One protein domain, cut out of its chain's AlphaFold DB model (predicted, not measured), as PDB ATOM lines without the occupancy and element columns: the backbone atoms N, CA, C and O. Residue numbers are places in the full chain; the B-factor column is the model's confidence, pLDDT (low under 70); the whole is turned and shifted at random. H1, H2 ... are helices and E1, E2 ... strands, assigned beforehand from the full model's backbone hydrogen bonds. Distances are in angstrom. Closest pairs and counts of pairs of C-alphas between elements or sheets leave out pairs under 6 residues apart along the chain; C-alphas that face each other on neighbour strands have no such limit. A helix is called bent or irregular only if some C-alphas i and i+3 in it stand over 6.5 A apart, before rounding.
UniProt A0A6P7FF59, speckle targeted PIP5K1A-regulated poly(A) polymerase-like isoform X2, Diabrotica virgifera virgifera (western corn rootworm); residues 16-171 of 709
ATOM      1  N   VAL A  16     262.984 227.065 235.541       86.69
ATOM      2  CA  VAL A  16     263.024 226.988 237.010       86.69
ATOM      3  C   VAL A  16     262.200 225.802 237.514       86.69
ATOM      4  O   VAL A  16     262.652 225.039 238.372       86.69
ATOM      5  N   VAL A  17     261.008 225.597 236.954       88.06
ATOM      6  CA  VAL A  17     260.133 224.471 237.306       88.06
ATOM      7  C   VAL A  17     260.741 223.155 236.843       88.06
ATOM      8  O   VAL A  17     260.789 222.190 237.612       88.06
ATOM      9  N   GLU A  18     261.240 223.120 235.607       86.50
ATOM     10  CA  GLU A  18     261.817 221.919 235.012       86.50
ATOM     11  C   GLU A  18     263.041 221.438 235.802       86.50
ATOM     12  O   GLU A  18     263.102 220.277 236.203       86.50
ATOM     13  N   SER A  19     263.987 222.335 236.093       84.88
ATOM     14  CA  SER A  19     265.211 222.000 236.834       84.88
ATOM     15  C   SER A  19     264.951 221.605 238.294       84.88
ATOM     16  O   SER A  19     265.674 220.771 238.848       84.88
ATOM     17  N   THR A  20     263.897 222.146 238.917       85.31
ATOM     18  CA  THR A  20     263.595 221.919 240.338       85.31
ATOM     19  C   THR A  20     262.771 220.653 240.578       85.31
ATOM     20  O   THR A  20     263.125 219.824 241.431       85.31
ATOM     21  N   LEU A  21     261.659 220.493 239.851       88.94
ATOM     22  CA  LEU A  21     260.725 219.381 240.059       88.94
ATOM     23  C   LEU A  21     261.140 218.124 239.289       88.94
ATOM     24  O   LEU A  21     260.830 217.013 239.732       88.94
ATOM     25  N   TYR A  22     261.878 218.293 238.188       86.06
ATOM     26  CA  TYR A  22     262.265 217.226 237.269       86.06
ATOM     27  C   TYR A  22     263.755 217.293 236.889       86.06
ATOM     28  O   TYR A  22     264.081 217.414 235.714       86.06
ATOM     29  N   PRO A  23     264.698 217.196 237.842       80.25
ATOM     30  CA  PRO A  23     266.130 217.250 237.531       80.25
ATOM     31  C   PRO A  23     266.574 216.090 236.619       80.25
ATOM     32  O   PRO A  23     265.946 215.032 236.607       80.25
ATOM     33  N   ASP A  24     267.705 216.223 235.916       75.44
ATOM     34  CA  ASP A  24     268.175 215.235 234.919       75.44
ATOM     35  C   ASP A  24     268.345 213.804 235.468       75.44
ATOM     36  O   ASP A  24     268.095 212.812 234.775       75.44
ATOM     37  N   SER A  25     268.687 213.681 236.754       71.12
ATOM     38  CA  SER A  25     268.743 212.395 237.471       71.12
ATOM     39  C   SER A  25     267.390 211.677 237.584       71.12
ATOM     40  O   SER A  25     267.355 210.471 237.804       71.12
ATOM     41  N   PHE A  26     266.280 212.403 237.441       71.19
ATOM     42  CA  PHE A  26     264.914 211.878 237.454       71.19
ATOM     43  C   PHE A  26     264.348 211.740 236.035       71.19
ATOM     44  O   PHE A  26     263.598 210.799 235.781       71.19
ATOM     45  N   LYS A  27     264.764 212.600 235.090       69.56
ATOM     46  CA  LYS A  27     264.411 212.490 233.657       69.56
ATOM     47  C   LYS A  27     264.925 211.194 233.013       69.56
ATOM     48  O   LYS A  27     264.366 210.718 232.032       69.56
ATOM     49  N   SER A  28     265.998 210.626 233.563       59.34
ATOM     50  CA  SER A  28     266.676 209.421 233.061       59.34
ATOM     51  C   SER A  28     266.160 208.102 233.658       59.34
ATOM     52  O   SER A  28     266.637 207.032 233.279       59.34
ATOM     53  N   LEU A  29     265.175 208.144 234.564       59.59
ATOM     54  CA  LEU A  29     264.606 206.958 235.206       59.59
ATOM     55  C   LEU A  29     263.720 206.169 234.228       59.59
ATOM     56  O   LEU A  29     262.523 206.423 234.123       59.59
ATOM     57  N   LYS A  30     264.312 205.201 233.520       52.69
ATOM     58  CA  LYS A  30     263.640 204.357 232.515       52.69
ATOM     59  C   LYS A  30     263.628 202.883 232.935       52.69
ATOM     60  O   LYS A  30     264.640 202.376 233.410       52.69
ATOM     61  N   LYS A  31     262.505 202.180 232.721       48.28
ATOM     62  CA  LYS A  31     262.442 200.700 232.783       48.28
ATOM     63  C   LYS A  31     262.498 200.059 231.387       48.28
ATOM     64  O   LYS A  31     263.155 199.043 231.223       48.28
ATOM     65  N   PHE A  32     261.799 200.648 230.414       39.81
ATOM     66  CA  PHE A  32     261.646 200.188 229.026       39.81
ATOM     67  C   PHE A  32     261.384 201.401 228.110       39.81
ATOM     68  O   PHE A  32     260.796 202.390 228.548       39.81
ATOM     69  N   ASP A  33     261.805 201.316 226.847       42.88
ATOM     70  CA  ASP A  33     261.883 202.406 225.853       42.88
ATOM     71  C   ASP A  33     260.546 202.963 225.295       42.88
ATOM     72  O   ASP A  33     260.528 203.587 224.233       42.88
ATOM     73  N   SER A  34     259.414 202.813 225.987       47.59
ATOM     74  CA  SER A  34     258.093 203.270 225.500       47.59
ATOM     75  C   SER A  34     257.442 204.414 226.288       47.59
ATOM     76  O   SER A  34     256.427 204.942 225.842       47.59
ATOM     77  N   CYS A  35     258.016 204.859 227.410       50.91
ATOM     78  CA  CYS A  35     257.468 205.955 228.219       50.91
ATOM     79  C   CYS A  35     258.527 207.048 228.411       50.91
ATOM     80  O   CYS A  35     259.410 206.926 229.258       50.91
ATOM     81  N   GLN A  36     258.478 208.101 227.587       51.81
ATOM     82  CA  GLN A  36     259.451 209.208 227.607       51.81
ATOM     83  C   GLN A  36     259.085 210.340 228.591       51.81
ATOM     84  O   GLN A  36     259.707 211.401 228.574       51.81
ATOM     85  N   TYR A  37     258.078 210.147 229.446       64.81
ATOM     86  CA  TYR A  37     257.478 211.231 230.224       64.81
ATOM     87  C   TYR A  37     258.133 211.491 231.577       64.81
ATOM     88  O   TYR A  37     258.705 210.600 232.208       64.81
ATOM     89  N   LEU A  38     257.929 212.713 232.075       74.44
ATOM     90  CA  LEU A  38     258.271 213.149 233.427       74.44
ATOM     91  C   LEU A  38     257.346 212.490 234.469       74.44
ATOM     92  O   LEU A  38     256.494 213.122 235.084       74.44
ATOM     93  N   CYS A  39     257.511 211.180 234.669       81.19
ATOM     94  CA  CYS A  39     256.605 210.360 235.476       81.19
ATOM     95  C   CYS A  39     256.788 210.535 236.986       81.19
ATOM     96  O   CYS A  39     255.892 210.169 237.749       81.19
ATOM     97  N   ILE A  40     257.958 211.009 237.420       86.56
ATOM     98  CA  ILE A  40     258.269 211.264 238.826       86.56
ATOM     99  C   ILE A  40     258.460 212.763 239.014       86.56
ATOM    100  O   ILE A  40     259.394 213.339 238.466       86.56
ATOM    101  N   GLN A  41     257.601 213.368 239.826       88.94
ATOM    102  CA  GLN A  41     257.651 214.782 240.176       88.94
ATOM    103  C   GLN A  41     258.133 214.936 241.613       88.94
ATOM    104  O   GLN A  41     257.558 214.351 242.535       88.94
ATOM    105  N   LYS A  42     259.178 215.733 241.838       86.94
ATOM    106  CA  LYS A  42     259.594 216.077 243.200       86.94
ATOM    107  C   LYS A  42     258.650 217.114 243.801       86.94
ATOM    108  O   LYS A  42     258.269 218.065 243.137       86.94
ATOM    109  N   VAL A  43     258.334 216.949 245.080       82.88
ATOM    110  CA  VAL A  43     257.466 217.870 245.835       82.88
ATOM    111  C   VAL A  43     258.307 218.714 246.786       82.88
ATOM    112  O   VAL A  43     258.153 219.928 246.872       82.88
ATOM    113  N   ASN A  44     259.212 218.052 247.506       81.81
ATOM    114  CA  ASN A  44     260.122 218.659 248.468       81.81
ATOM    115  C   ASN A  44     261.383 217.787 248.613       81.81
ATOM    116  O   ASN A  44     261.605 216.849 247.840       81.81
ATOM    117  N   SER A  45     262.231 218.088 249.597       80.50
ATOM    118  CA  SER A  45     263.498 217.377 249.798       80.50
ATOM    119  C   SER A  45     263.347 215.878 250.107       80.50
ATOM    120  O   SER A  45     264.245 215.114 249.753       80.50
ATOM    121  N   TYR A  46     262.233 215.429 250.692       78.00
ATOM    122  CA  TYR A  46     262.020 214.056 251.182       78.00
ATOM    123  C   TYR A  46     260.818 213.327 250.549       78.00
ATOM    124  O   TYR A  46     260.552 212.170 250.892       78.00
ATOM    125  N   ARG A  47     260.104 213.972 249.617       83.00
ATOM    126  CA  ARG A  47     258.883 213.461 248.980       83.00
ATOM    127  C   ARG A  47     258.863 213.695 247.468       83.00
ATOM    128  O   ARG A  47     259.204 214.779 246.988       83.00
ATOM    129  N   ALA A  48     258.383 212.700 246.731       86.81
ATOM    130  CA  ALA A  48     258.049 212.788 245.312       86.81
ATOM    131  C   ALA A  48     256.740 212.044 245.015       86.81
ATOM    132  O   ALA A  48     256.321 211.178 245.778       86.81
ATOM    133  N   PHE A  49     256.124 212.342 243.877       86.62
ATOM    134  CA  PHE A  49     254.973 211.615 243.363       86.62
ATOM    135  C   PHE A  49     255.323 210.869 242.091       86.62
ATOM    136  O   PHE A  49     256.038 211.387 241.237       86.62
ATOM    137  N   CYS A  50     254.747 209.681 241.928       89.38
ATOM    138  CA  CYS A  50     254.599 209.109 240.603       89.38
ATOM    139  C   CYS A  50     253.288 209.592 239.991       89.38
ATOM    140  O   CYS A  50     252.224 209.150 240.418       89.38
ATOM    141  N   LEU A  51     253.367 210.463 238.988       88.00
ATOM    142  CA  LEU A  51     252.206 211.011 238.287       88.00
ATOM    143  C   LEU A  51     251.499 209.955 237.425       88.00
ATOM    144  O   LEU A  51     250.304 210.057 237.197       88.00
ATOM    145  N   LEU A  52     252.203 208.901 237.006       85.06
ATOM    146  CA  LEU A  52     251.623 207.834 236.186       85.06
ATOM    147  C   LEU A  52     250.697 206.903 236.990       85.06
ATOM    148  O   LEU A  52     249.596 206.591 236.557       85.06
ATOM    149  N   CYS A  53     251.126 206.466 238.180       84.94
ATOM    150  CA  CYS A  53     250.356 205.530 239.019       84.94
ATOM    151  C   CYS A  53     249.826 206.141 240.331       84.94
ATOM    152  O   CYS A  53     249.337 205.419 241.213       84.94
ATOM    153  N   CYS A  54     249.959 207.465 240.460       84.56
ATOM    154  CA  CYS A  54     249.535 208.295 241.591       84.56
ATOM    155  C   CYS A  54     250.057 207.811 242.953       84.56
ATOM    156  O   CYS A  54     249.360 207.871 243.966       84.56
ATOM    157  N   CYS A  55     251.283 207.276 242.985       84.56
ATOM    158  CA  CYS A  55     251.921 206.839 244.227       84.56
ATOM    159  C   CYS A  55     252.636 207.988 244.930       84.56
ATOM    160  O   CYS A  55     253.359 208.755 244.297       84.56
ATOM    161  N   ASP A  56     252.490 208.031 246.252       83.00
ATOM    162  CA  ASP A  56     253.243 208.918 247.133       83.00
ATOM    163  C   ASP A  56     254.548 208.239 247.563       83.00
ATOM    164  O   ASP A  56     254.529 207.174 248.186       83.00
ATOM    165  N   LEU A  57     255.681 208.827 247.185       82.44
ATOM    166  CA  LEU A  57     257.016 208.325 247.486       82.44
ATOM    167  C   LEU A  57     257.601 209.192 248.596       82.44
ATOM    168  O   LEU A  57     258.026 210.320 248.358       82.44
ATOM    169  N   VAL A  58     257.617 208.661 249.817       79.44
ATOM    170  CA  VAL A  58     258.092 209.372 251.011       79.44
ATOM    171  C   VAL A  58     259.210 208.572 251.663       79.44
ATOM    172  O   VAL A  58     259.146 207.342 251.773       79.44
ATOM    173  N   THR A  59     260.257 209.249 252.123       71.62
ATOM    174  CA  THR A  59     261.270 208.600 252.958       71.62
ATOM    175  C   THR A  59     260.712 208.325 254.358       71.62
ATOM    176  O   THR A  59     259.930 209.093 254.907       71.62
ATOM    177  N   LYS A  60     261.151 207.231 254.999       55.22
ATOM    178  CA  LYS A  60     260.759 206.897 256.386       55.22
ATOM    179  C   LYS A  60     261.237 207.930 257.430       55.22
ATOM    180  O   LYS A  60     260.924 207.789 258.604       55.22
ATOM    181  N   ASN A  61     262.039 208.918 257.025       59.44
ATOM    182  CA  ASN A  61     262.592 209.968 257.874       59.44
ATOM    183  C   ASN A  61     262.673 211.271 257.063       59.44
ATOM    184  O   ASN A  61     263.481 211.351 256.138       59.44
ATOM    185  N   ALA A  62     261.891 212.286 257.442       50.53
ATOM    186  CA  ALA A  62     261.810 213.573 256.745       50.53
ATOM    187  C   ALA A  62     263.142 214.355 256.699       50.53
ATOM    188  O   ALA A  62     263.334 215.179 255.811       50.53
ATOM    189  N   ALA A  63     264.103 214.056 257.584       54.06
ATOM    190  CA  ALA A  63     265.450 214.632 257.533       54.06
ATOM    191  C   ALA A  63     266.337 214.010 256.434       54.06
ATOM    192  O   ALA A  63     267.415 214.522 256.134       54.06
ATOM    193  N   LYS A  64     265.919 212.885 255.831       64.12
ATOM    194  CA  LYS A  64     266.641 212.222 254.738       64.12
ATOM    195  C   LYS A  64     266.012 212.574 253.398       64.12
ATOM    196  O   LYS A  64     264.825 212.334 253.177       64.12
ATOM    197  N   ARG A  65     266.853 213.061 252.480       75.38
ATOM    198  CA  ARG A  65     266.444 213.367 251.107       75.38
ATOM    199  C   ARG A  65     265.935 212.119 250.388       75.38
ATOM    200  O   ARG A  65     266.481 211.028 250.581       75.38
ATOM    201  N   ILE A  66     264.917 212.275 249.544       76.38
ATOM    202  CA  ILE A  66     264.421 211.180 248.707       76.38
ATOM    203  C   ILE A  66     265.528 210.707 247.763       76.38
ATOM    204  O   ILE A  66     266.106 211.494 247.013       76.38
ATOM    205  N   SER A  67     265.879 209.421 247.846       77.94
ATOM    206  CA  SER A  67     266.973 208.870 247.051       77.94
ATOM    207  C   SER A  67     266.488 208.476 245.660       77.94
ATOM    208  O   SER A  67     265.423 207.878 245.507       77.94
ATOM    209  N   VAL A  68     267.318 208.735 244.646       71.62
ATOM    210  CA  VAL A  68     267.072 208.293 243.262       71.62
ATOM    211  C   VAL A  68     266.824 206.778 243.220       71.62
ATOM    212  O   VAL A  68     265.914 206.322 242.541       71.62
ATOM    213  N   LYS A  69     267.542 205.994 244.043       71.56
ATOM    214  CA  LYS A  69     267.349 204.539 244.188       71.56
ATOM    215  C   LYS A  69     265.936 204.152 244.647       71.56
ATOM    216  O   LYS A  69     265.401 203.156 244.172       71.56
ATOM    217  N   HIS A  70     265.318 204.920 245.548       74.94
ATOM    218  CA  HIS A  70     263.932 204.681 245.967       74.94
ATOM    219  C   HIS A  70     262.975 204.874 244.783       74.94
ATOM    220  O   HIS A  70     262.119 204.025 244.536       74.94
ATOM    221  N   CYS A  71     263.157 205.954 244.022       74.25
ATOM    222  CA  CYS A  71     262.363 206.234 242.828       74.25
ATOM    223  C   CYS A  71     262.578 205.176 241.735       74.25
ATOM    224  O   CYS A  71     261.603 204.731 241.138       74.25
ATOM    225  N   ILE A  72     263.818 204.706 241.532       69.69
ATOM    226  CA  ILE A  72     264.143 203.591 240.627       69.69
ATOM    227  C   ILE A  72     263.342 202.354 241.021       69.69
ATOM    228  O   ILE A  72     262.582 201.842 240.211       69.69
ATOM    229  N   ASN A  73     263.438 201.905 242.275       71.00
ATOM    230  CA  ASN A  73     262.718 200.713 242.732       71.00
ATOM    231  C   ASN A  73     261.200 200.828 242.511       71.00
ATOM    232  O   ASN A  73     260.546 199.837 242.195       71.00
ATOM    233  N   HIS A  74     260.642 202.034 242.646       79.88
ATOM    234  CA  HIS A  74     259.238 202.291 242.349       79.88
ATOM    235  C   HIS A  74     258.915 202.178 240.851       79.88
ATOM    236  O   HIS A  74     257.979 201.463 240.492       79.88
ATOM    237  N   VAL A  75     259.684 202.849 239.987       69.88
ATOM    238  CA  VAL A  75     259.516 202.807 238.519       69.88
ATOM    239  C   VAL A  75     259.701 201.381 237.986       69.88
ATOM    240  O   VAL A  75     259.000 200.951 237.072       69.88
ATOM    241  N   LEU A  76     260.580 200.598 238.619       67.25
ATOM    242  CA  LEU A  76     260.778 199.178 238.335       67.25
ATOM    243  C   LEU A  76     259.636 198.285 238.860       67.25
ATOM    244  O   LEU A  76     259.509 197.134 238.431       67.25
ATOM    245  N   GLY A  77     258.778 198.801 239.739       60.84
ATOM    246  CA  GLY A  77     257.689 198.073 240.379       60.84
ATOM    247  C   GLY A  77     256.491 197.788 239.467       60.84
ATOM    248  O   GLY A  77     256.236 198.466 238.466       60.84
ATOM    249  N   GLN A  78     255.703 196.779 239.845       66.25
ATOM    250  CA  GLN A  78     254.543 196.316 239.070       66.25
ATOM    251  C   GLN A  78     253.459 197.390 238.910       66.25
ATOM    252  O   GLN A  78     252.875 197.503 237.840       66.25
ATOM    253  N   ARG A  79     253.225 198.229 239.932       70.75
ATOM    254  CA  ARG A  79     252.206 199.292 239.880       70.75
ATOM    255  C   ARG A  79     252.529 200.372 238.841       70.75
ATOM    256  O   ARG A  79     251.633 200.789 238.116       70.75
ATOM    257  N   HIS A  80     253.794 200.779 238.741       78.69
ATOM    258  CA  HIS A  80     254.251 201.706 237.706       78.69
ATOM    259  C   HIS A  80     254.216 201.047 236.321       78.69
ATOM    260  O   HIS A  80     253.703 201.627 235.373       78.69
ATOM    261  N   THR A  81     254.688 199.799 236.228       73.88
ATOM    262  CA  THR A  81     254.698 199.031 234.970       73.88
ATOM    263  C   THR A  81     253.284 198.840 234.412       73.88
ATOM    264  O   THR A  81     253.068 199.046 233.228       73.88
ATOM    265  N   LYS A  82     252.303 198.518 235.266       74.38
ATOM    266  CA  LYS A  82     250.894 198.372 234.874       74.38
ATOM    267  C   LYS A  82     250.301 199.692 234.381       74.38
ATOM    268  O   LYS A  82     249.654 199.706 233.346       74.38
ATOM    269  N   ALA A  83     250.556 200.789 235.095       74.12
ATOM    270  CA  ALA A  83     250.085 202.114 234.695       74.12
ATOM    271  C   ALA A  83     250.745 202.611 233.392       74.12
ATOM    272  O   ALA A  83     250.142 203.375 232.654       74.12
ATOM    273  N   CYS A  84     251.960 202.149 233.078       69.94
ATOM    274  CA  CYS A  84     252.634 202.418 231.805       69.94
ATOM    275  C   CYS A  84     251.970 201.724 230.609       69.94
ATOM    276  O   CYS A  84     252.121 202.184 229.481       69.94
ATOM    277  N   SER A  85     251.266 200.618 230.847       68.75
ATOM    278  CA  SER A  85     250.547 199.857 229.820       68.75
ATOM    279  C   SER A  85     249.061 200.227 229.734       68.75
ATOM    280  O   SER A  85     248.340 199.633 228.941       68.75
ATOM    281  N   ASP A  86     248.602 201.173 230.557       75.81
ATOM    282  CA  ASP A  86     247.225 201.664 230.587       75.81
ATOM    283  C   ASP A  86     247.135 202.988 229.811       75.81
ATOM    284  O   ASP A  86     247.684 204.014 230.228       75.81
ATOM    285  N   GLU A  87     246.433 202.968 228.676       75.75
ATOM    286  CA  GLU A  87     246.252 204.141 227.815       75.75
ATOM    287  C   GLU A  87     245.542 205.300 228.531       75.75
ATOM    288  O   GLU A  87     245.838 206.463 228.252       75.75
ATOM    289  N   LEU A  88     244.659 205.021 229.499       79.25
ATOM    290  CA  LEU A  88     243.982 206.062 230.274       79.25
ATOM    291  C   LEU A  88     244.939 206.731 231.261       79.25
ATOM    292  O   LEU A  88     244.865 207.948 231.451       79.25
ATOM    293  N   CYS A  89     245.857 205.976 231.871       79.44
ATOM    294  CA  CYS A  89     246.898 206.536 232.735       79.44
ATOM    295  C   CYS A  89     247.887 207.386 231.931       79.44
ATOM    296  O   CYS A  89     248.193 208.508 232.337       79.44
ATOM    297  N   ALA A  90     248.338 206.885 230.778       76.62
ATOM    298  CA  ALA A  90     249.220 207.625 229.881       76.62
ATOM    299  C   ALA A  90     248.548 208.900 229.341       76.62
ATOM    300  O   ALA A  90     249.138 209.977 229.412       76.62
ATOM    301  N   GLY A  91     247.290 208.812 228.894       81.88
ATOM    302  CA  GLY A  91     246.517 209.964 228.423       81.88
ATOM    303  C   GLY A  91     246.212 210.979 229.529       81.88
ATOM    304  O   GLY A  91     246.269 212.186 229.299       81.88
ATOM    305  N   SER A  92     245.952 210.524 230.759       87.25
ATOM    306  CA  SER A  92     245.772 211.424 231.909       87.25
ATOM    307  C   SER A  92     247.077 212.132 232.289       87.25
ATOM    308  O   SER A  92     247.053 213.314 232.628       87.25
ATOM    309  N   LEU A  93     248.219 211.440 232.204       87.00
ATOM    310  CA  LEU A  93     249.543 212.023 232.436       87.00
ATOM    311  C   LEU A  93     249.909 213.052 231.358       87.00
ATOM    312  O   LEU A  93     250.409 214.132 231.669       87.00
ATOM    313  N   GLU A  94     249.627 212.749 230.095       85.00
ATOM    314  CA  GLU A  94     249.838 213.686 228.996       85.00
ATOM    315  C   GLU A  94     248.973 214.942 229.173       85.00
ATOM    316  O   GLU A  94     249.492 216.058 229.129       85.00
ATOM    317  N   LYS A  95     247.672 214.777 229.455       87.06
ATOM    318  CA  LYS A  95     246.754 215.897 229.712       87.06
ATOM    319  C   LYS A  95     247.158 216.721 230.931       87.06
ATOM    320  O   LYS A  95     247.005 217.939 230.908       87.06
ATOM    321  N   TYR A  96     247.701 216.082 231.964       92.38
ATOM    322  CA  TYR A  96     248.279 216.760 233.122       92.38
ATOM    323  C   TYR A  96     249.445 217.663 232.715       92.38
ATOM    324  O   TYR A  96     249.449 218.849 233.045       92.38
ATOM    325  N   HIS A  97     250.417 217.125 231.970       89.75
ATOM    326  CA  HIS A  97     251.550 217.924 231.519       89.75
ATOM    327  C   HIS A  97     251.078 219.052 230.593       89.75
ATOM    328  O   HIS A  97     251.457 220.198 230.831       89.75
ATOM    329  N   GLN A  98     250.187 218.753 229.633       88.50
ATOM    330  CA  GLN A  98     249.541 219.723 228.737       88.50
ATOM    331  C   GLN A  98     248.879 220.882 229.447       88.50
ATOM    332  O   GLN A  98     249.039 222.031 229.042       88.50
ATOM    333  N   LEU A  99     248.158 220.590 230.518       92.12
ATOM    334  CA  LEU A  99     247.530 221.626 231.304       92.12
ATOM    335  C   LEU A  99     248.575 222.541 231.945       92.12
ATOM    336  O   LEU A  99     248.481 223.746 231.779       92.12
ATOM    337  N   PHE A 100     249.572 221.993 232.645       92.25
ATOM    338  CA  PHE A 100     250.505 222.815 233.422       92.25
ATOM    339  C   PHE A 100     251.563 223.542 232.588       92.25
ATOM    340  O   PHE A 100     251.936 224.653 232.959       92.25
ATOM    341  N   TYR A 101     252.076 222.962 231.496       87.88
ATOM    342  CA  TYR A 101     253.134 223.638 230.728       87.88
ATOM    343  C   TYR A 101     252.599 224.852 229.952       87.88
ATOM    344  O   TYR A 101     253.356 225.781 229.706       87.88
ATOM    345  N   ASN A 102     251.302 224.874 229.619       85.31
ATOM    346  CA  ASN A 102     250.642 226.010 228.963       85.31
ATOM    347  C   ASN A 102     250.286 227.158 229.930       85.31
ATOM    348  O   ASN A 102     249.695 228.149 229.506       85.31
ATOM    349  N   LEU A 103     250.590 227.026 231.225       89.88
ATOM    350  CA  LEU A 103     250.322 228.057 232.227       89.88
ATOM    351  C   LEU A 103     251.569 228.892 232.517       89.88
ATOM    352  O   LEU A 103     252.695 228.403 232.434       89.88
ATOM    353  N   GLU A 104     251.349 230.131 232.953       87.62
ATOM    354  CA  GLU A 104     252.412 231.005 233.448       87.62
ATOM    355  C   GLU A 104     253.113 230.411 234.680       87.62
ATOM    356  O   GLU A 104     252.513 229.666 235.466       87.62
ATOM    357  N   LEU A 105     254.373 230.803 234.887       89.06
ATOM    358  CA  LEU A 105     255.263 230.291 235.934       89.06
ATOM    359  C   LEU A 105     254.610 230.164 237.332       89.06
ATOM    360  O   LEU A 105     254.730 229.090 237.926       89.06
ATOM    361  N   PRO A 106     253.864 231.152 237.870       87.38
ATOM    362  CA  PRO A 106     253.238 231.015 239.192       87.38
ATOM    363  C   PRO A 106     252.216 229.869 239.281       87.38
ATOM    364  O   PRO A 106     252.145 229.161 240.288       87.38
ATOM    365  N   TYR A 107     251.436 229.640 238.224       89.25
ATOM    366  CA  TYR A 107     250.460 228.546 238.160       89.25
ATOM    367  C   TYR A 107     251.137 227.215 237.854       89.25
ATOM    368  O   TYR A 107     250.808 226.189 238.453       89.25
ATOM    369  N   GLN A 108     252.134 227.239 236.974       92.62
ATOM    370  CA  GLN A 108     252.950 226.080 236.659       92.62
ATOM    371  C   GLN A 108     253.697 225.560 237.897       92.62
ATOM    372  O   GLN A 108     253.805 224.347 238.077       92.62
ATOM    373  N   ALA A 109     254.150 226.451 238.784       89.81
ATOM    374  CA  ALA A 109     254.813 226.105 240.036       89.81
ATOM    375  C   ALA A 109     253.900 225.350 241.011       89.81
ATOM    376  O   ALA A 109     254.397 224.534 241.781       89.81
ATOM    377  N   HIS A 110     252.580 225.554 240.977       91.75
ATOM    378  CA  HIS A 110     251.640 224.873 241.878       91.75
ATOM    379  C   HIS A 110     251.405 223.396 241.529       91.75
ATOM    380  O   HIS A 110     250.772 222.683 242.308       91.75
ATOM    381  N   GLN A 111     251.949 222.897 240.412       92.31
ATOM    382  CA  GLN A 111     251.792 221.500 239.992       92.31
ATOM    383  C   GLN A 111     252.238 220.474 241.048       92.31
ATOM    384  O   GLN A 111     251.682 219.382 241.100       92.31
ATOM    385  N   VAL A 112     253.161 220.848 241.946       89.06
ATOM    386  CA  VAL A 112     253.629 220.034 243.091       89.06
ATOM    387  C   VAL A 112     252.477 219.533 243.976       89.06
ATOM    388  O   VAL A 112     252.607 218.529 244.679       89.06
ATOM    389  N   TYR A 113     251.335 220.217 243.946       90.19
ATOM    390  CA  TYR A 113     250.165 219.906 244.758       90.19
ATOM    391  C   TYR A 113     249.100 219.082 244.038       90.19
ATOM    392  O   TYR A 113     248.067 218.792 244.644       90.19
ATOM    393  N   PHE A 114     249.314 218.699 242.779       92.75
ATOM    394  CA  PHE A 114     248.301 218.038 241.963       92.75
ATOM    395  C   PHE A 114     248.800 216.723 241.375       92.75
ATOM    396  O   PHE A 114     249.916 216.640 240.869       92.75
ATOM    397  N   THR A 115     247.923 215.722 241.359       91.81
ATOM    398  CA  THR A 115     248.121 214.464 240.623       91.81
ATOM    399  C   THR A 115     246.993 214.264 239.606       91.81
ATOM    400  O   THR A 115     245.861 214.674 239.882       91.81
ATOM    401  N   PRO A 116     247.250 213.641 238.441       90.56
ATOM    402  CA  PRO A 116     246.183 213.295 237.503       90.56
ATOM    403  C   PRO A 116     245.209 212.302 238.147       90.56
ATOM    404  O   PRO A 116     245.622 211.419 238.891       90.56
ATOM    405  N   LYS A 117     243.908 212.443 237.877       85.25
ATOM    406  CA  LYS A 117     242.877 211.524 238.390       85.25
ATOM    407  C   LYS A 117     242.079 210.867 237.269       85.25
ATOM    408  O   LYS A 117     241.822 209.671 237.324       85.25
ATOM    409  N   THR A 118     241.702 211.649 236.263       87.88
ATOM    410  CA  THR A 118     241.087 211.189 235.009       87.88
ATOM    411  C   THR A 118     241.586 212.079 233.867       87.88
ATOM    412  O   THR A 118     242.256 213.079 234.125       87.88
ATOM    413  N   LEU A 119     241.203 211.785 232.620       85.31
ATOM    414  CA  LEU A 119     241.557 212.580 231.433       85.31
ATOM    415  C   LEU A 119     241.220 214.083 231.540       85.31
ATOM    416  O   LEU A 119     241.868 214.898 230.886       85.31
ATOM    417  N   GLY A 120     240.213 214.453 232.340       88.06
ATOM    418  CA  GLY A 120     239.742 215.836 232.491       88.06
ATOM    419  C   GLY A 120     239.803 216.387 233.914       88.06
ATOM    420  O   GLY A 120     239.312 217.493 234.154       88.06
ATOM    421  N   SER A 121     240.370 215.643 234.869       92.19
ATOM    422  CA  SER A 121     240.385 216.053 236.274       92.19
ATOM    423  C   SER A 121     241.696 215.748 236.988       92.19
ATOM    424  O   SER A 121     242.258 214.658 236.862       92.19
ATOM    425  N   LEU A 122     242.066 216.661 237.873       93.06
ATOM    426  CA  LEU A 122     243.159 216.560 238.823       93.06
ATOM    427  C   LEU A 122     242.635 216.262 240.228       93.06
ATOM    428  O   LEU A 122     241.483 216.540 240.560       93.06
ATOM    429  N   GLU A 123     243.512 215.776 241.093       91.75
ATOM    430  CA  GLU A 123     243.301 215.775 242.535       91.75
ATOM    431  C   GLU A 123     244.257 216.766 243.195       91.75
ATOM    432  O   GLU A 123     245.476 216.617 243.092       91.75
ATOM    433  N   CYS A 124     243.713 217.772 243.882       88.31
ATOM    434  CA  CYS A 124     244.508 218.656 244.720       88.31
ATOM    435  C   CYS A 124     244.824 217.953 246.039       88.31
ATOM    436  O   CYS A 124     243.930 217.630 246.821       88.31
ATOM    437  N   ARG A 125     246.107 217.746 246.311       83.06
ATOM    438  CA  ARG A 125     246.605 217.046 247.499       83.06
ATOM    439  C   ARG A 125     246.745 217.960 248.719       83.06
ATOM    440  O   ARG A 125     247.005 217.453 249.804       83.06
ATOM    441  N   LEU A 126     246.569 219.274 248.555       77.94
ATOM    442  CA  LEU A 126     246.512 220.224 249.674       77.94
ATOM    443  C   LEU A 126     245.140 220.243 250.343       77.94
ATOM    444  O   LEU A 126     245.051 220.166 251.561       77.94
ATOM    445  N   CYS A 127     244.073 220.317 249.548       78.19
ATOM    446  CA  CYS A 127     242.697 220.434 250.037       78.19
ATOM    447  C   CYS A 127     241.829 219.199 249.734       78.19
ATOM    448  O   CYS A 127     240.610 219.253 249.877       78.19
ATOM    449  N   CYS A 128     242.437 218.099 249.277       79.81
ATOM    450  CA  CYS A 128     241.780 216.821 248.972       79.81
ATOM    451  C   CYS A 128     240.572 216.934 248.020       79.81
ATOM    452  O   CYS A 128     239.625 216.155 248.106       79.81
ATOM    453  N   THR A 129     240.591 217.911 247.111       78.69
ATOM    454  CA  THR A 129     239.471 218.205 246.207       78.69
ATOM    455  C   THR A 129     239.770 217.709 244.796       78.69
ATOM    456  O   THR A 129     240.885 217.857 244.295       78.69
ATOM    457  N   THR A 130     238.767 217.134 244.127       90.88
ATOM    458  CA  THR A 130     238.860 216.813 242.694       90.88
ATOM    459  C   THR A 130     238.565 218.065 241.875       90.88
ATOM    460  O   THR A 130     237.496 218.652 242.012       90.88
ATOM    461  N   VAL A 131     239.508 218.470 241.031       89.94
ATOM    462  CA  VAL A 131     239.472 219.723 240.270       89.94
ATOM    463  C   VAL A 131     239.384 219.397 238.789       89.94
ATOM    464  O   VAL A 131     240.246 218.713 238.246       89.94
ATOM    465  N   GLN A 132     238.341 219.874 238.117       95.00
ATOM    466  CA  GLN A 132     238.251 219.768 236.659       95.00
ATOM    467  C   GLN A 132     239.337 220.639 236.019       95.00
ATOM    468  O   GLN A 132     239.592 221.732 236.516       95.00
ATOM    469  N   HIS A 133     239.950 220.204 234.913       92.19
ATOM    470  CA  HIS A 133     241.065 220.929 234.274       92.19
ATOM    471  C   HIS A 133     240.733 222.403 234.002       92.19
ATOM    472  O   HIS A 133     241.529 223.287 234.309       92.19
ATOM    473  N   LYS A 134     239.512 222.671 233.526       90.56
ATOM    474  CA  LYS A 134     238.991 224.026 233.278       90.56
ATOM    475  C   LYS A 134     238.901 224.921 234.524       90.56
ATOM    476  O   LYS A 134     238.938 226.135 234.391       90.56
ATOM    477  N   ASN A 135     238.819 224.335 235.716       93.88
ATOM    478  CA  ASN A 135     238.658 225.053 236.981       93.88
ATOM    479  C   ASN A 135     239.978 225.132 237.772       93.88
ATOM    480  O   ASN A 135     239.963 225.507 238.941       93.88
ATOM    481  N   LEU A 136     241.120 224.748 237.184       93.12
ATOM    482  CA  LEU A 136     242.406 224.745 237.890       93.12
ATOM    483  C   LEU A 136     242.788 226.146 238.386       93.12
ATOM    484  O   LEU A 136     243.134 226.300 239.552       93.12
ATOM    485  N   ILE A 137     242.701 227.161 237.524       93.19
ATOM    486  CA  ILE A 137     243.081 228.540 237.873       93.19
ATOM    487  C   ILE A 137     242.187 229.070 238.999       93.19
ATOM    488  O   ILE A 137     242.697 229.512 240.026       93.19
ATOM    489  N   GLU A 138     240.866 228.936 238.846       92.31
ATOM    490  CA  GLU A 138     239.886 229.323 239.869       92.31
ATOM    491  C   GLU A 138     240.154 228.608 241.201       92.31
ATOM    492  O   GLU A 138     240.108 229.217 242.268       92.31
ATOM    493  N   HIS A 139     240.496 227.318 241.150       93.19
ATOM    494  CA  HIS A 139     240.811 226.538 242.337       93.19
ATOM    495  C   HIS A 139     242.056 227.054 243.066       93.19
ATOM    496  O   HIS A 139     242.016 227.205 244.287       93.19
ATOM    497  N   VAL A 140     243.155 227.304 242.346       90.50
ATOM    498  CA  VAL A 140     244.409 227.776 242.955       90.50
ATOM    499  C   VAL A 140     244.241 229.193 243.515       90.50
ATOM    500  O   VAL A 140     244.709 229.481 244.612       90.50
ATOM    501  N   GLN A 141     243.482 230.053 242.833       89.62
ATOM    502  CA  GLN A 141     243.118 231.385 243.333       89.62
ATOM    503  C   GLN A 141     242.096 231.342 244.484       89.62
ATOM    504  O   GLN A 141     241.927 232.320 245.221       89.62
ATOM    505  N   GLY A 142     241.410 230.211 244.654       87.31
ATOM    506  CA  GLY A 142     240.380 230.004 245.655       87.31
ATOM    507  C   GLY A 142     240.897 230.175 247.083       87.31
ATOM    508  O   GLY A 142     242.007 229.767 247.433       87.31
ATOM    509  N   ARG A 143     240.043 230.734 247.956       81.50
ATOM    510  CA  ARG A 143     240.391 231.053 249.356       81.50
ATOM    511  C   ARG A 143     240.993 229.865 250.108       81.50
ATOM    512  O   ARG A 143     241.939 230.040 250.865       81.50
ATOM    513  N   MET A 144     240.452 228.665 249.897       76.00
ATOM    514  CA  MET A 144     240.908 227.453 250.580       76.00
ATOM    515  C   MET A 144     242.344 227.079 250.191       76.00
ATOM    516  O   MET A 144     243.164 226.842 251.073       76.00
ATOM    517  N   HIS A 145     242.659 227.059 248.893       86.06
ATOM    518  CA  HIS A 145     243.997 226.724 248.404       86.06
ATOM    519  C   HIS A 145     245.014 227.780 248.849       86.06
ATOM    520  O   HIS A 145     246.034 227.447 249.455       86.06
ATOM    521  N   LYS A 146     244.669 229.059 248.659       86.62
ATOM    522  CA  LYS A 146     245.464 230.206 249.104       86.62
ATOM    523  C   LYS A 146     245.809 230.131 250.590       86.62
ATOM    524  O   LYS A 146     246.978 230.234 250.944       86.62
ATOM    525  N   ASN A 147     244.822 229.926 251.463       81.94
ATOM    526  CA  ASN A 147     245.051 229.902 252.910       81.94
ATOM    527  C   ASN A 147     246.037 228.801 253.319       81.94
ATOM    528  O   ASN A 147     246.932 229.059 254.117       81.94
ATOM    529  N   ILE A 148     245.939 227.613 252.713       77.06
ATOM    530  CA  ILE A 148     246.860 226.505 252.996       77.06
ATOM    531  C   ILE A 148     248.294 226.862 252.583       77.06
ATOM    532  O   ILE A 148     249.226 226.605 253.342       77.06
ATOM    533  N   ILE A 149     248.491 227.491 251.419       82.81
ATOM    534  CA  ILE A 149     249.825 227.948 250.988       82.81
ATOM    535  C   ILE A 149     250.384 229.010 251.944       82.81
ATOM    536  O   ILE A 149     251.554 228.951 252.319       82.81
ATOM    537  N   LEU A 150     249.552 229.953 252.393       83.38
ATOM    538  CA  LEU A 150     249.969 230.979 253.356       83.38
ATOM    539  C   LEU A 150     250.350 230.384 254.713       83.38
ATOM    540  O   LEU A 150     251.301 230.851 255.337       83.38
ATOM    541  N   ASP A 151     249.646 229.352 255.167       79.06
ATOM    542  CA  ASP A 151     249.977 228.663 256.414       79.06
ATOM    543  C   ASP A 151     251.273 227.851 256.282       79.06
ATOM    544  O   ASP A 151     252.115 227.873 257.186       79.06
ATOM    545  N   LEU A 152     251.494 227.209 255.127       74.38
ATOM    546  CA  LEU A 152     252.768 226.560 254.808       74.38
ATOM    547  C   LEU A 152     253.924 227.565 254.833       74.38
ATOM    548  O   LEU A 152     254.960 227.277 255.435       74.38
ATOM    549  N   PHE A 153     253.729 228.754 254.266       78.00
ATOM    550  CA  PHE A 153     254.708 229.837 254.307       78.00
ATOM    551  C   PHE A 153     255.000 230.310 255.741       78.00
ATOM    552  O   PHE A 153     256.162 230.411 256.137       78.00
ATOM    553  N   LYS A 154     253.962 230.529 256.560       72.50
ATOM    554  CA  LYS A 154     254.103 230.978 257.960       72.50
ATOM    555  C   LYS A 154     254.802 229.966 258.873       72.50
ATOM    556  O   LYS A 154     255.366 230.358 259.889       72.50
ATOM    557  N   SER A 155     254.796 228.679 258.523       65.44
ATOM    558  CA  SER A 155     255.344 227.593 259.349       65.44
ATOM    559  C   SER A 155     256.886 227.542 259.465       65.44
ATOM    560  O   SER A 155     257.414 226.610 260.069       65.44
ATOM    561  N   GLN A 156     257.621 228.516 258.903       53.00
ATOM    562  CA  GLN A 156     259.095 228.645 258.921       53.00
ATOM    563  C   GLN A 156     259.895 227.448 258.348       53.00
ATOM    564  O   GLN A 156     261.113 227.385 258.494       53.00
ATOM    565  N   LYS A 157     259.256 226.527 257.612       56.50
ATOM    566  CA  LYS A 157     259.907 225.405 256.895       56.50
ATOM    567  C   LYS A 157     260.204 225.711 255.421       56.50
ATOM    568  O   LYS A 157     260.133 224.837 254.560       56.50
ATOM    569  N   LEU A 158     260.524 226.970 255.122       53.22
ATOM    570  CA  LEU A 158     260.716 227.494 253.763       53.22
ATOM    571  C   LEU A 158     261.758 226.721 252.943       53.22
ATOM    572  O   LEU A 158     261.562 226.502 251.754       53.22
ATOM    573  N   SER A 159     262.831 226.251 253.583       55.94
ATOM    574  CA  SER A 159     263.910 225.502 252.926       55.94
ATOM    575  C   SER A 159     263.516 224.089 252.478       55.94
ATOM    576  O   SER A 159     264.271 223.440 251.751       55.94
ATOM    577  N   GLU A 160     262.353 223.589 252.905       62.16
ATOM    578  CA  GLU A 160     261.892 222.246 252.569       62.16
ATOM    579  C   GLU A 160     261.019 222.231 251.310       62.16
ATOM    580  O   GLU A 160     261.100 221.262 250.559       62.16
ATOM    581  N   TYR A 161     260.235 223.279 251.032       71.56
ATOM    582  CA  TYR A 161     259.271 223.306 249.923       71.56
ATOM    583  C   TYR A 161     259.840 223.963 248.664       71.56
ATOM    584  O   TYR A 161     260.394 225.058 248.703       71.56
ATOM    585  N   TYR A 162     259.671 223.300 247.523       82.44
ATOM    586  CA  TYR A 162     260.157 223.802 246.243       82.44
ATOM    587  C   TYR A 162     259.220 224.850 245.641       82.44
ATOM    588  O   TYR A 162     258.005 224.711 245.732       82.44
ATOM    589  N   LEU A 163     259.804 225.862 244.989       85.44
ATOM    590  CA  LEU A 163     259.104 226.918 244.241       85.44
ATOM    591  C   LEU A 163     258.173 227.821 245.076       85.44
ATOM    592  O   LEU A 163     257.320 228.501 244.512       85.44
ATOM    593  N   MET A 164     258.361 227.875 246.399       85.00
ATOM    594  CA  MET A 164     257.496 228.632 247.318       85.00
ATOM    595  C   MET A 164     257.373 230.122 246.957       85.00
ATOM    596  O   MET A 164     256.289 230.691 247.057       85.00
ATOM    597  N   GLU A 165     258.447 230.755 246.479       84.25
ATOM    598  CA  GLU A 165     258.413 232.157 246.030       84.25
ATOM    599  C   GLU A 165     257.429 232.362 244.866       84.25
ATOM    600  O   GLU A 165     256.643 233.309 244.868       84.25
ATOM    601  N   HIS A 166     257.386 231.423 243.917       87.88
ATOM    602  CA  HIS A 166     256.436 231.447 242.801       87.88
ATOM    603  C   HIS A 166     255.015 231.064 243.223       87.88
ATOM    604  O   HIS A 166     254.051 231.496 242.594       87.88
ATOM    605  N   HIS A 167     254.854 230.275 244.292       89.38
ATOM    606  CA  HIS A 167     253.527 230.013 244.850       89.38
ATOM    607  C   HIS A 167     252.920 231.285 245.447       89.38
ATOM    608  O   HIS A 167     251.741 231.570 245.253       89.38
ATOM    609  N   LEU A 168     253.741 232.063 246.152       84.69
ATOM    610  CA  LEU A 168     253.331 233.276 246.858       84.69
ATOM    611  C   LEU A 168     253.145 234.479 245.930       84.69
ATOM    612  O   LEU A 168     252.255 235.298 246.179       84.69
ATOM    613  N   SER A 169     253.924 234.567 244.848       85.94
ATOM    614  CA  SER A 169     253.819 235.665 243.882       85.94
ATOM    615  C   SER A 169     252.435 235.742 243.232       85.94
ATOM    616  O   SER A 169     251.922 236.840 243.025       85.94
ATOM    617  N   MET A 170     251.765 234.601 243.021       83.06
ATOM    618  CA  MET A 170     250.379 234.551 242.532       83.06
ATOM    619  C   MET A 170     249.393 235.285 243.453       83.06
ATOM    620  O   MET A 170     248.375 235.805 243.004       83.06
ATOM    621  N   TYR A 171     249.691 235.350 244.752       85.88
ATOM    622  CA  TYR A 171     248.860 236.038 245.737       85.88
ATOM    623  C   TYR A 171     249.294 237.488 245.989       85.88
ATOM    624  O   TYR A 171     248.771 238.108 246.918       85.88
TER     625      TYR A 171
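AT A GLANCE: This is residues 16 to 171 of the 709 residues of the protein "speckle targeted PIP5K1A-regulated poly(A) polymerase-like isoform X2" of Diabrotica virgifera virgifera (western corn rootworm) (UniProt A0A6P7FF59). Two small three-stranded sheets make two parts joined by the helix H6, which grazes both: in one part H3 lies over the sheet E1 E2 E3, whose strands E1 and E2 are nearest the middle of the whole, and in the other H5 and H7 cover one face of the sheet E4 E5 E6, with no named helix over its other face. H1, H5, H7 and H9 meet H6, while H4 and H8 lie at opposite ends of the length. The printed part has 156 residues with nine named helices and six named strands, in the order H1 H2 E1 E2 E3 H3 H4 H5 H6 E4 E5 E6 H7 H8 H9; both sheets are antiparallel, and the class is mixed. The whole is compact, with a radius of gyration of the C-alphas of 15.1 A and spans of 42 by 36 by 25 A.

HOW THE PARTS SIT: H1, residues 16 to 21, only grazes the sheet of E1, 40 to 42, E2, 47 to 50, and E3, 55 to 58; H2, residues 24 to 27, also only grazes it. This sheet is a meander, each strand the antiparallel neighbour of the one before, with N 41 and O 49 2.9 A apart and N 48 and O 57 2.9 A apart. H3, residues 68 to 75, is over E2 at a height over the sheet of 9.2 A. H4, residues 78 to 84, and H5, residues 87 to 101, only just touch, with 3 pairs of C-alphas within 8 A, and only at the corner, Ala 83 to Cys 89 at 5.8 A. H6, residues 105 to 113, is the hub, touching four helices. Its closest C-alphas to H1 are Ala 109 and Val 17, 6.2 A, and to H5, with which it forms a helical hairpin, Gln 108 and Phe 100, 5.2 A. E4, 114 to 118, E5, 121 to 124, and E6, 129 to 132, form a second meander, with N 115 and O 123 3.1 A apart and N 122 and O 131 2.8 A apart. H5 and H7, residues 133 to 141, are on the same face of it, making two layers, at heights over the sheet of 8.2 A and 8.6 A. H6 and H7 only just touch, with 3 pairs of C-alphas within 8 A, Tyr 107 and Ile 137 closest at 7.4 A. H9, residues 164 to 169, touches H6 at a steep tilt of 46 degrees, with Pro 106 and His 166 closest at 4.8 A. H8, residues 143 to 154, touches H9 with residues 149 to 153 alone, Ile 149 to His 167 at 7.5 A. Each O i to N i+4 pair is within hydrogen-bond range in H1, H3, H4, H5, H8 and H9; H6 has 1 of 5, beside 4 of 6 O i to N i+3 pairs, H7 has 3 of 5, and H2 is too short for one.

IN THESE COORDINATES: H1 begins at C-alpha 16, (263.024, 226.988, 237.010). H5 is 20.9 A long, H8 16.2 A and E4 12.1 A. H7 is irregular, C-alphas 134 and 137 being 7.6 A apart, and H6 only just, 109 and 112 being 6.9 A apart. H9 ends at C-alpha 169, (253.819, 235.665, 243.882).

THE WHOLE: The C-alphas farthest apart, those of Asp 33 and Lys 154, are 43.7 A apart. The printed part has no cut, and the link from H2 to E1, 12 residues, is long. Mean pLDDT of the printed part is 79.2; 29 residues are under 70, among them 27 to 37 and 155 to 160.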